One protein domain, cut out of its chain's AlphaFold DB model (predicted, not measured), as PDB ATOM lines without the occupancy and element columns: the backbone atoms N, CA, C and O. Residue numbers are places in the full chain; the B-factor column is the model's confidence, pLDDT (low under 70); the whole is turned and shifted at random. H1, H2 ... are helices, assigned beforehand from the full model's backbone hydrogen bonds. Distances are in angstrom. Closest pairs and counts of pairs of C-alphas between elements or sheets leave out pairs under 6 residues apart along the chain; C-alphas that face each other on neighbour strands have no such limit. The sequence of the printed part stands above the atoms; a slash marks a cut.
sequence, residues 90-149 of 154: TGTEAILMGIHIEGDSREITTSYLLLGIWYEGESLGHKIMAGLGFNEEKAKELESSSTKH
ATOM      1  N   THR A  90     161.420 219.982 230.959       55.78
ATOM      2  CA  THR A  90     162.020 218.960 231.829       55.78
ATOM      3  C   THR A  90     163.247 218.261 231.223       55.78
ATOM      4  O   THR A  90     164.160 217.866 231.941       55.78
ATOM      5  N   GLY A  91     163.317 218.140 229.894       52.88
ATOM      6  CA  GLY A  91     164.437 217.516 229.187       52.88
ATOM      7  C   GLY A  91     165.698 218.375 229.201       52.88
ATOM      8  O   GLY A  91     166.794 217.835 229.229       52.88
ATOM      9  N   THR A  92     165.566 219.704 229.245       54.41
ATOM     10  CA  THR A  92     166.710 220.610 229.429       54.41
ATOM     11  C   THR A  92     167.326 220.463 230.808       54.41
ATOM     12  O   THR A  92     168.539 220.424 230.888       54.41
ATOM     13  N   GLU A  93     166.526 220.308 231.865       58.50
ATOM     14  CA  GLU A  93     167.030 220.048 233.222       58.50
ATOM     15  C   GLU A  93     167.640 218.647 233.343       58.50
ATOM     16  O   GLU A  93     168.641 218.476 234.024       58.50
ATOM     17  N   ALA A  94     167.111 217.647 232.628       60.16
ATOM     18  CA  ALA A  94     167.728 216.321 232.541       60.16
ATOM     19  C   ALA A  94     169.053 216.343 231.757       60.16
ATOM     20  O   ALA A  94     170.023 215.703 232.153       60.16
ATOM     21  N   ILE A  95     169.115 217.113 230.667       63.34
ATOM     22  CA  ILE A  95     170.341 217.347 229.897       63.34
ATOM     23  C   ILE A  95     171.333 218.177 230.720       63.34
ATOM     24  O   ILE A  95     172.515 217.873 230.709       63.34
ATOM     25  N   LEU A  96     170.877 219.185 231.469       61.38
ATOM     26  CA  LEU A  96     171.713 220.001 232.347       61.38
ATOM     27  C   LEU A  96     172.181 219.214 233.566       61.38
ATOM     28  O   LEU A  96     173.349 219.327 233.889       61.38
ATOM     29  N   MET A  97     171.366 218.355 234.185       62.06
ATOM     30  CA  MET A  97     171.843 217.389 235.183       62.06
ATOM     31  C   MET A  97     172.849 216.416 234.568       62.06
ATOM     32  O   MET A  97     173.867 216.140 235.183       62.06
ATOM     33  N   GLY A  98     172.623 215.955 233.339       55.69
ATOM     34  CA  GLY A  98     173.576 215.125 232.603       55.69
ATOM     35  C   GLY A  98     174.865 215.842 232.171       55.69
ATOM     36  O   GLY A  98     175.844 215.172 231.878       55.69
ATOM     37  N   ILE A  99     174.870 217.180 232.118       56.38
ATOM     38  CA  ILE A  99     176.053 218.024 231.862       56.38
ATOM     39  C   ILE A  99     176.694 218.496 233.185       56.38
ATOM     40  O   ILE A  99     177.878 218.813 233.211       56.38
ATOM     41  N   HIS A 100     175.925 218.569 234.277       48.78
ATOM     42  CA  HIS A 100     176.363 219.029 235.601       48.78
ATOM     43  C   HIS A 100     176.857 217.880 236.497       48.78
ATOM     44  O   HIS A 100     177.599 218.118 237.447       48.78
ATOM     45  N   ILE A 101     176.493 216.636 236.177       55.56
ATOM     46  CA  ILE A 101     177.287 215.446 236.484       55.56
ATOM     47  C   ILE A 101     178.288 215.350 235.318       55.56
ATOM     48  O   ILE A 101     177.940 214.877 234.257       55.56
ATOM     49  N   GLU A 102     179.504 215.856 235.371       53.97
ATOM     50  CA  GLU A 102     180.295 216.143 236.529       53.97
ATOM     51  C   GLU A 102     181.375 217.186 236.230       53.97
ATOM     52  O   GLU A 102     181.669 217.562 235.094       53.97
ATOM     53  N   GLY A 103     181.966 217.693 237.302       49.31
ATOM     54  CA  GLY A 103     183.143 218.535 237.205       49.31
ATOM     55  C   GLY A 103     184.380 217.813 236.667       49.31
ATOM     56  O   GLY A 103     185.391 218.490 236.577       49.31
ATOM     57  N   ASP A 104     184.339 216.514 236.309       50.69
ATOM     58  CA  ASP A 104     185.567 215.733 236.046       50.69
ATOM     59  C   ASP A 104     185.513 214.545 235.044       50.69
ATOM     60  O   ASP A 104     186.557 213.965 234.759       50.69
ATOM     61  N   SER A 105     184.391 214.166 234.429       54.38
ATOM     62  CA  SER A 105     184.300 212.963 233.568       54.38
ATOM     63  C   SER A 105     183.286 212.923 232.400       54.38
ATOM     64  O   SER A 105     183.061 211.832 231.942       54.38
ATOM     65  N   ARG A 106     182.720 214.018 231.858       57.03
ATOM     66  CA  ARG A 106     181.887 214.194 230.626       57.03
ATOM     67  C   ARG A 106     181.044 213.016 230.081       57.03
ATOM     68  O   ARG A 106     180.673 213.029 228.902       57.03
ATOM     69  N   GLU A 107     180.725 212.008 230.871       61.62
ATOM     70  CA  GLU A 107     180.194 210.738 230.402       61.62
ATOM     71  C   GLU A 107     178.766 210.625 230.897       61.62
ATOM     72  O   GLU A 107     178.474 210.222 232.025       61.62
ATOM     73  N   ILE A 108     177.842 210.973 230.002       66.81
ATOM     74  CA  ILE A 108     176.426 210.763 230.250       66.81
ATOM     75  C   ILE A 108     176.143 209.261 230.317       66.81
ATOM     76  O   ILE A 108     175.934 208.577 229.313       66.81
ATOM     77  N   THR A 109     176.159 208.723 231.535       76.69
ATOM     78  CA  THR A 109     175.885 207.305 231.741       76.69
ATOM     79  C   THR A 109     174.400 207.060 231.499       76.69
ATOM     80  O   THR A 109     173.532 207.749 232.040       76.69
ATOM     81  N   THR A 110     174.081 206.042 230.697       82.12
ATOM     82  CA  THR A 110     172.695 205.665 230.368       82.12
ATOM     83  C   THR A 110     171.848 205.378 231.616       82.12
ATOM     84  O   THR A 110     170.632 205.552 231.575       82.12
ATOM     85  N   SER A 111     172.471 205.004 232.742       83.69
ATOM     86  CA  SER A 111     171.814 204.818 234.042       83.69
ATOM     87  C   SER A 111     171.136 206.089 234.557       83.69
ATOM     88  O   SER A 111     169.981 206.018 234.965       83.69
ATOM     89  N   TYR A 112     171.797 207.248 234.486       83.81
ATOM     90  CA  TYR A 112     171.224 208.524 234.930       83.81
ATOM     91  C   TYR A 112     170.074 208.977 234.033       83.81
ATOM     92  O   TYR A 112     169.067 209.473 234.531       83.81
ATOM     93  N   LEU A 113     170.177 208.739 232.721       86.69
ATOM     94  CA  LEU A 113     169.071 208.988 231.797       86.69
ATOM     95  C   LEU A 113     167.859 208.106 232.133       86.69
ATOM     96  O   LEU A 113     166.728 208.585 232.159       86.69
ATOM     97  N   LEU A 114     168.098 206.824 232.424       88.31
ATOM     98  CA  LEU A 114     167.049 205.871 232.779       88.31
ATOM     99  C   LEU A 114     166.387 206.220 234.123       88.31
ATOM    100  O   LEU A 114     165.165 206.156 234.236       88.31
ATOM    101  N   LEU A 115     167.177 206.648 235.111       88.44
ATOM    102  CA  LEU A 115     166.694 207.188 236.384       88.44
ATOM    103  C   LEU A 115     165.865 208.453 236.199       88.44
ATOM    104  O   LEU A 115     164.820 208.586 236.824       88.44
ATOM    105  N   GLY A 116     166.307 209.367 235.334       88.56
ATOM    106  CA  GLY A 116     165.560 210.583 235.024       88.56
ATOM    107  C   GLY A 116     164.164 210.262 234.489       88.56
ATOM    108  O   GLY A 116     163.181 210.837 234.944       88.56
ATOM    109  N   ILE A 117     164.066 209.271 233.597       90.00
ATOM    110  CA  ILE A 117     162.783 208.779 233.076       90.00
ATOM    111  C   ILE A 117     161.963 208.078 234.173       90.00
ATOM    112  O   ILE A 117     160.742 208.224 234.214       90.00
ATOM    113  N   TRP A 118     162.615 207.323 235.065       90.56
ATOM    114  CA  TRP A 118     161.954 206.636 236.177       90.56
ATOM    115  C   TRP A 118     161.363 207.606 237.203       90.56
ATOM    116  O   TRP A 118     160.211 207.440 237.590       90.56
ATOM    117  N   TYR A 119     162.109 208.622 237.636       87.94
ATOM    118  CA  TYR A 119     161.633 209.575 238.642       87.94
ATOM    119  C   TYR A 119     160.593 210.556 238.104       87.94
ATOM    120  O   TYR A 119     159.868 211.180 238.881       87.94
ATOM    121  N   GLU A 120     160.452 210.656 236.783       88.06
ATOM    122  CA  GLU A 120     159.341 211.363 236.164       88.06
ATOM    123  C   GLU A 120     158.069 210.499 236.233       88.06
ATOM    124  O   GLU A 120     157.635 209.906 235.243       88.06
ATOM    125  N   GLY A 121     157.475 210.410 237.430       77.75
ATOM    126  CA  GLY A 121     156.364 209.504 237.766       77.75
ATOM    127  C   GLY A 121     155.076 209.691 236.950       77.75
ATOM    128  O   GLY A 121     154.248 208.784 236.880       77.75
ATOM    129  N   GLU A 122     154.914 210.835 236.284       81.94
ATOM    130  CA  GLU A 122     153.793 211.107 235.370       81.94
ATOM    131  C   GLU A 122     154.138 210.844 233.893       81.94
ATOM    132  O   GLU A 122     153.275 210.943 233.015       81.94
ATOM    133  N   SER A 123     155.388 210.481 233.591       89.31
ATOM    134  CA  SER A 123     155.824 210.204 232.227       89.31
ATOM    135  C   SER A 123     155.302 208.857 231.721       89.31
ATOM    136  O   SER A 123     155.123 207.876 232.452       89.31
ATOM    137  N   LEU A 124     155.112 208.774 230.401       91.81
ATOM    138  CA  LEU A 124     154.852 207.501 229.728       91.81
ATOM    139  C   LEU A 124     156.004 206.504 229.959       91.81
ATOM    140  O   LEU A 124     155.758 205.303 230.050       91.81
ATOM    141  N   GLY A 125     157.237 207.006 230.084       91.12
ATOM    142  CA  GLY A 125     158.421 206.200 230.359       91.12
ATOM    143  C   GLY A 125     158.321 205.465 231.692       91.12
ATOM    144  O   GLY A 125     158.461 204.243 231.706       91.12
ATOM    145  N   HIS A 126     157.955 206.159 232.772       92.19
ATOM    146  CA  HIS A 126     157.732 205.547 234.084       92.19
ATOM    147  C   HIS A 126     156.675 204.432 234.028       92.19
ATOM    148  O   HIS A 126     156.916 203.323 234.501       92.19
ATOM    149  N   LYS A 127     155.530 204.667 233.367       93.56
ATOM    150  CA  LYS A 127     154.461 203.653 233.232       93.56
ATOM    151  C   LYS A 127     154.894 202.424 232.434       93.56
ATOM    152  O   LYS A 127     154.509 201.310 232.783       93.56
ATOM    153  N   ILE A 128     155.663 202.615 231.361       93.88
ATOM    154  CA  ILE A 128     156.203 201.504 230.567       93.88
ATOM    155  C   ILE A 128     157.225 200.725 231.395       93.88
ATOM    156  O   ILE A 128     157.138 199.504 231.462       93.88
ATOM    157  N   MET A 129     158.150 201.414 232.064       93.31
ATOM    158  CA  MET A 129     159.160 200.786 232.916       93.31
ATOM    159  C   MET A 129     158.516 199.991 234.056       93.31
ATOM    160  O   MET A 129     158.850 198.824 234.243       93.31
ATOM    161  N   ALA A 130     157.523 200.566 234.738       92.81
ATOM    162  CA  ALA A 130     156.754 199.872 235.767       92.81
ATOM    163  C   ALA A 130     156.015 198.647 235.200       92.81
ATOM    164  O   ALA A 130     156.026 197.576 235.803       92.81
ATOM    165  N   GLY A 131     155.434 198.766 234.000       93.62
ATOM    166  CA  GLY A 131     154.795 197.652 233.291       93.62
ATOM    167  C   GLY A 131     155.759 196.534 232.872       93.62
ATOM    168  O   GLY A 131     155.344 195.382 232.777       93.62
ATOM    169  N   LEU A 132     157.042 196.850 232.667       94.06
ATOM    170  CA  LEU A 132     158.114 195.881 232.409       94.06
ATOM    171  C   LEU A 132     158.669 195.239 233.694       94.06
ATOM    172  O   LEU A 132     159.561 194.396 233.616       94.06
ATOM    173  N   GLY A 133     158.149 195.615 234.867       93.75
ATOM    174  CA  GLY A 133     158.607 195.113 236.163       93.75
ATOM    175  C   GLY A 133     159.775 195.896 236.762       93.75
ATOM    176  O   GLY A 133     160.393 195.422 237.714       93.75
ATOM    177  N   PHE A 134     160.090 197.080 236.232       94.50
ATOM    178  CA  PHE A 134     161.014 198.002 236.884       94.50
ATOM    179  C   PHE A 134     160.338 198.639 238.104       94.50
ATOM    180  O   PHE A 134     159.143 198.932 238.083       94.50
ATOM    181  N   ASN A 135     161.086 198.826 239.184       93.38
ATOM    182  CA  ASN A 135     160.558 199.239 240.479       93.38
ATOM    183  C   ASN A 135     161.584 200.092 241.248       93.38
ATOM    184  O   ASN A 135     162.728 200.267 240.823       93.38
ATOM    185  N   GLU A 136     161.167 200.616 242.398       91.94
ATOM    186  CA  GLU A 136     161.979 201.537 243.200       91.94
ATOM    187  C   GLU A 136     163.255 200.887 243.764       91.94
ATOM    188  O   GLU A 136     164.316 201.503 243.816       91.94
ATOM    189  N   GLU A 137     163.190 199.605 244.136       93.38
ATOM    190  CA  GLU A 137     164.365 198.834 244.569       93.38
ATOM    191  C   GLU A 137     165.415 198.719 243.448       93.38
ATOM    192  O   GLU A 137     166.609 198.852 243.723       93.38
ATOM    193  N   LYS A 138     164.989 198.549 242.186       91.62
ATOM    194  CA  LYS A 138     165.880 198.484 241.017       91.62
ATOM    195  C   LYS A 138     166.452 199.848 240.653       91.62
ATOM    196  O   LYS A 138     167.625 199.922 240.294       91.62
ATOM    197  N   ALA A 139     165.671 200.917 240.789       89.94
ATOM    198  CA  ALA A 139     166.168 202.282 240.624       89.94
ATOM    199  C   ALA A 139     167.297 202.583 241.623       89.94
ATOM    200  O   ALA A 139     168.387 203.004 241.236       89.94
ATOM    201  N   LYS A 140     167.080 202.242 242.898       90.38
ATOM    202  CA  LYS A 140     168.067 202.417 243.970       90.38
ATOM    203  C   LYS A 140     169.305 201.528 243.801       90.38
ATOM    204  O   LYS A 140     170.421 201.944 244.117       90.38
ATOM    205  N   GLU A 141     169.136 200.307 243.293       89.88
ATOM    206  CA  GLU A 141     170.255 199.436 242.913       89.88
ATOM    207  C   GLU A 141     171.108 200.102 241.823       89.88
ATOM    208  O   GLU A 141     172.335 200.144 241.954       89.88
ATOM    209  N   LEU A 142     170.465 200.700 240.811       87.06
ATOM    210  CA  LEU A 142     171.132 201.393 239.709       87.06
ATOM    211  C   LEU A 142     171.926 202.618 240.194       87.06
ATOM    212  O   LEU A 142     173.091 202.759 239.821       87.06
ATOM    213  N   GLU A 143     171.364 203.428 241.095       84.69
ATOM    214  CA  GLU A 143     172.067 204.537 241.771       84.69
ATOM    215  C   GLU A 143     173.293 204.073 242.560       84.69
ATOM    216  O   GLU A 143     174.362 204.690 242.543       84.69
ATOM    217  N   SER A 144     173.149 202.951 243.267       85.62
ATOM    218  CA  SER A 144     174.248 202.381 244.040       85.62
ATOM    219  C   SER A 144     175.335 201.775 243.146       85.62
ATOM    220  O   SER A 144     176.493 201.695 243.547       85.62
ATOM    221  N   SER A 145     174.970 201.324 241.942       80.38
ATOM    222  CA  SER A 145     175.904 200.744 240.977       80.38
ATOM    223  C   SER A 145     176.726 201.819 240.265       80.38
ATOM    224  O   SER A 145     177.926 201.626 240.076       80.38
ATOM    225  N   SER A 146     176.125 202.976 239.958       69.62
ATOM    226  CA  SER A 146     176.833 204.091 239.323       69.62
ATOM    227  C   SER A 146     177.828 204.755 240.274       69.62
ATOM    228  O   SER A 146     178.916 205.129 239.855       69.62
ATOM    229  N   THR A 147     177.514 204.816 241.571       67.19
ATOM    230  CA  THR A 147     178.435 205.333 242.601       67.19
ATOM    231  C   THR A 147     179.594 204.387 242.921       67.19
ATOM    232  O   THR A 147     180.655 204.839 243.341       67.19
ATOM    233  N   LYS A 148     179.433 203.076 242.707       61.28
ATOM    234  CA  LYS A 148     180.490 202.076 242.947       61.28
ATOM    235  C   LYS A 148     181.489 201.940 241.800       61.28
ATOM    236  O   LYS A 148     182.548 201.356 242.008       61.28
ATOM    237  N   HIS A 149     181.177 202.440 240.605       51.47
ATOM    238  CA  HIS A 149     182.002 202.193 239.421       51.47
ATOM    239  C   HIS A 149     183.317 202.999 239.386       51.47
ATOM    240  O   HIS A 149     184.187 202.708 238.573       51.47
TER     241      HIS A 149
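This is residues 90 to 149 of the 154 residues of the protein "Clp R domain-containing protein" of Malus baccata (UniProt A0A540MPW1). Three helices lie in a flat, splayed row, H4 on one side, H2 in the middle and H1 on the other, and the short H3 stands crosswise off the end of H2 where residues 118 and 119 lie, touching H2 but apart from H1 and H4. At the opposite end of the row, residues 101 to 109 loop round from H1 to H2. The printed part has 60 residues with four named helices, in the order H1, H2, H3, H4, and no named strand; the class is all helix. It is only just compact, close to loose, with a radius of gyration of the C-alphas of 12.0 A, and flat, spanning 36 by 27 by 12 A.

H4, residues 136 to 148, touches H2, residues 110 to 119; their closest C-alphas, of Ala 139 and Leu 115, are 6.5 A apart. They run opposite ways at a shallow tilt of 32 degrees, only just short of steep. H2 is the hub, touching three helices. It touches H3, residues 124 to 131, about perpendicular at 89 degrees, with the closest C-alphas, of Trp 118 and His 126, 4.8 A apart. H2 and H1, residues 90 to 100, form a helical hairpin: they touch and run opposite ways at a steep tilt of 40 degrees, and their closest C-alphas, of Gly 116 and Ala 94, are 6.6 A apart. The helix packing is mostly crossed, but only just, with one of three touching pairs at a shallow tilt. H1 is apart from H3 and H4, and H3 is apart from H4. In H1, H2, H3 and H4 every O i to N i+4 pair is within hydrogen-bond range.

H4 is 18.5 A from first to last C-alpha, ending at C-alpha 148, (180.490, 202.076, 242.947). H1 begins at C-alpha 90, (162.020, 218.960, 231.829), and is 14.8 A long; H2 is 14.4 A and H3 10.5 A.

The two C-alphas farthest apart, of Asp 104 and Gly 131, are 35.8 A apart. The printed part has no cut. The links H2 to H3 and H3 to H4 are tight, and H1 to H2 is short. Mean pLDDT of the printed part is 76.9; residues 90 to 108 and 146 to 149 are under 70.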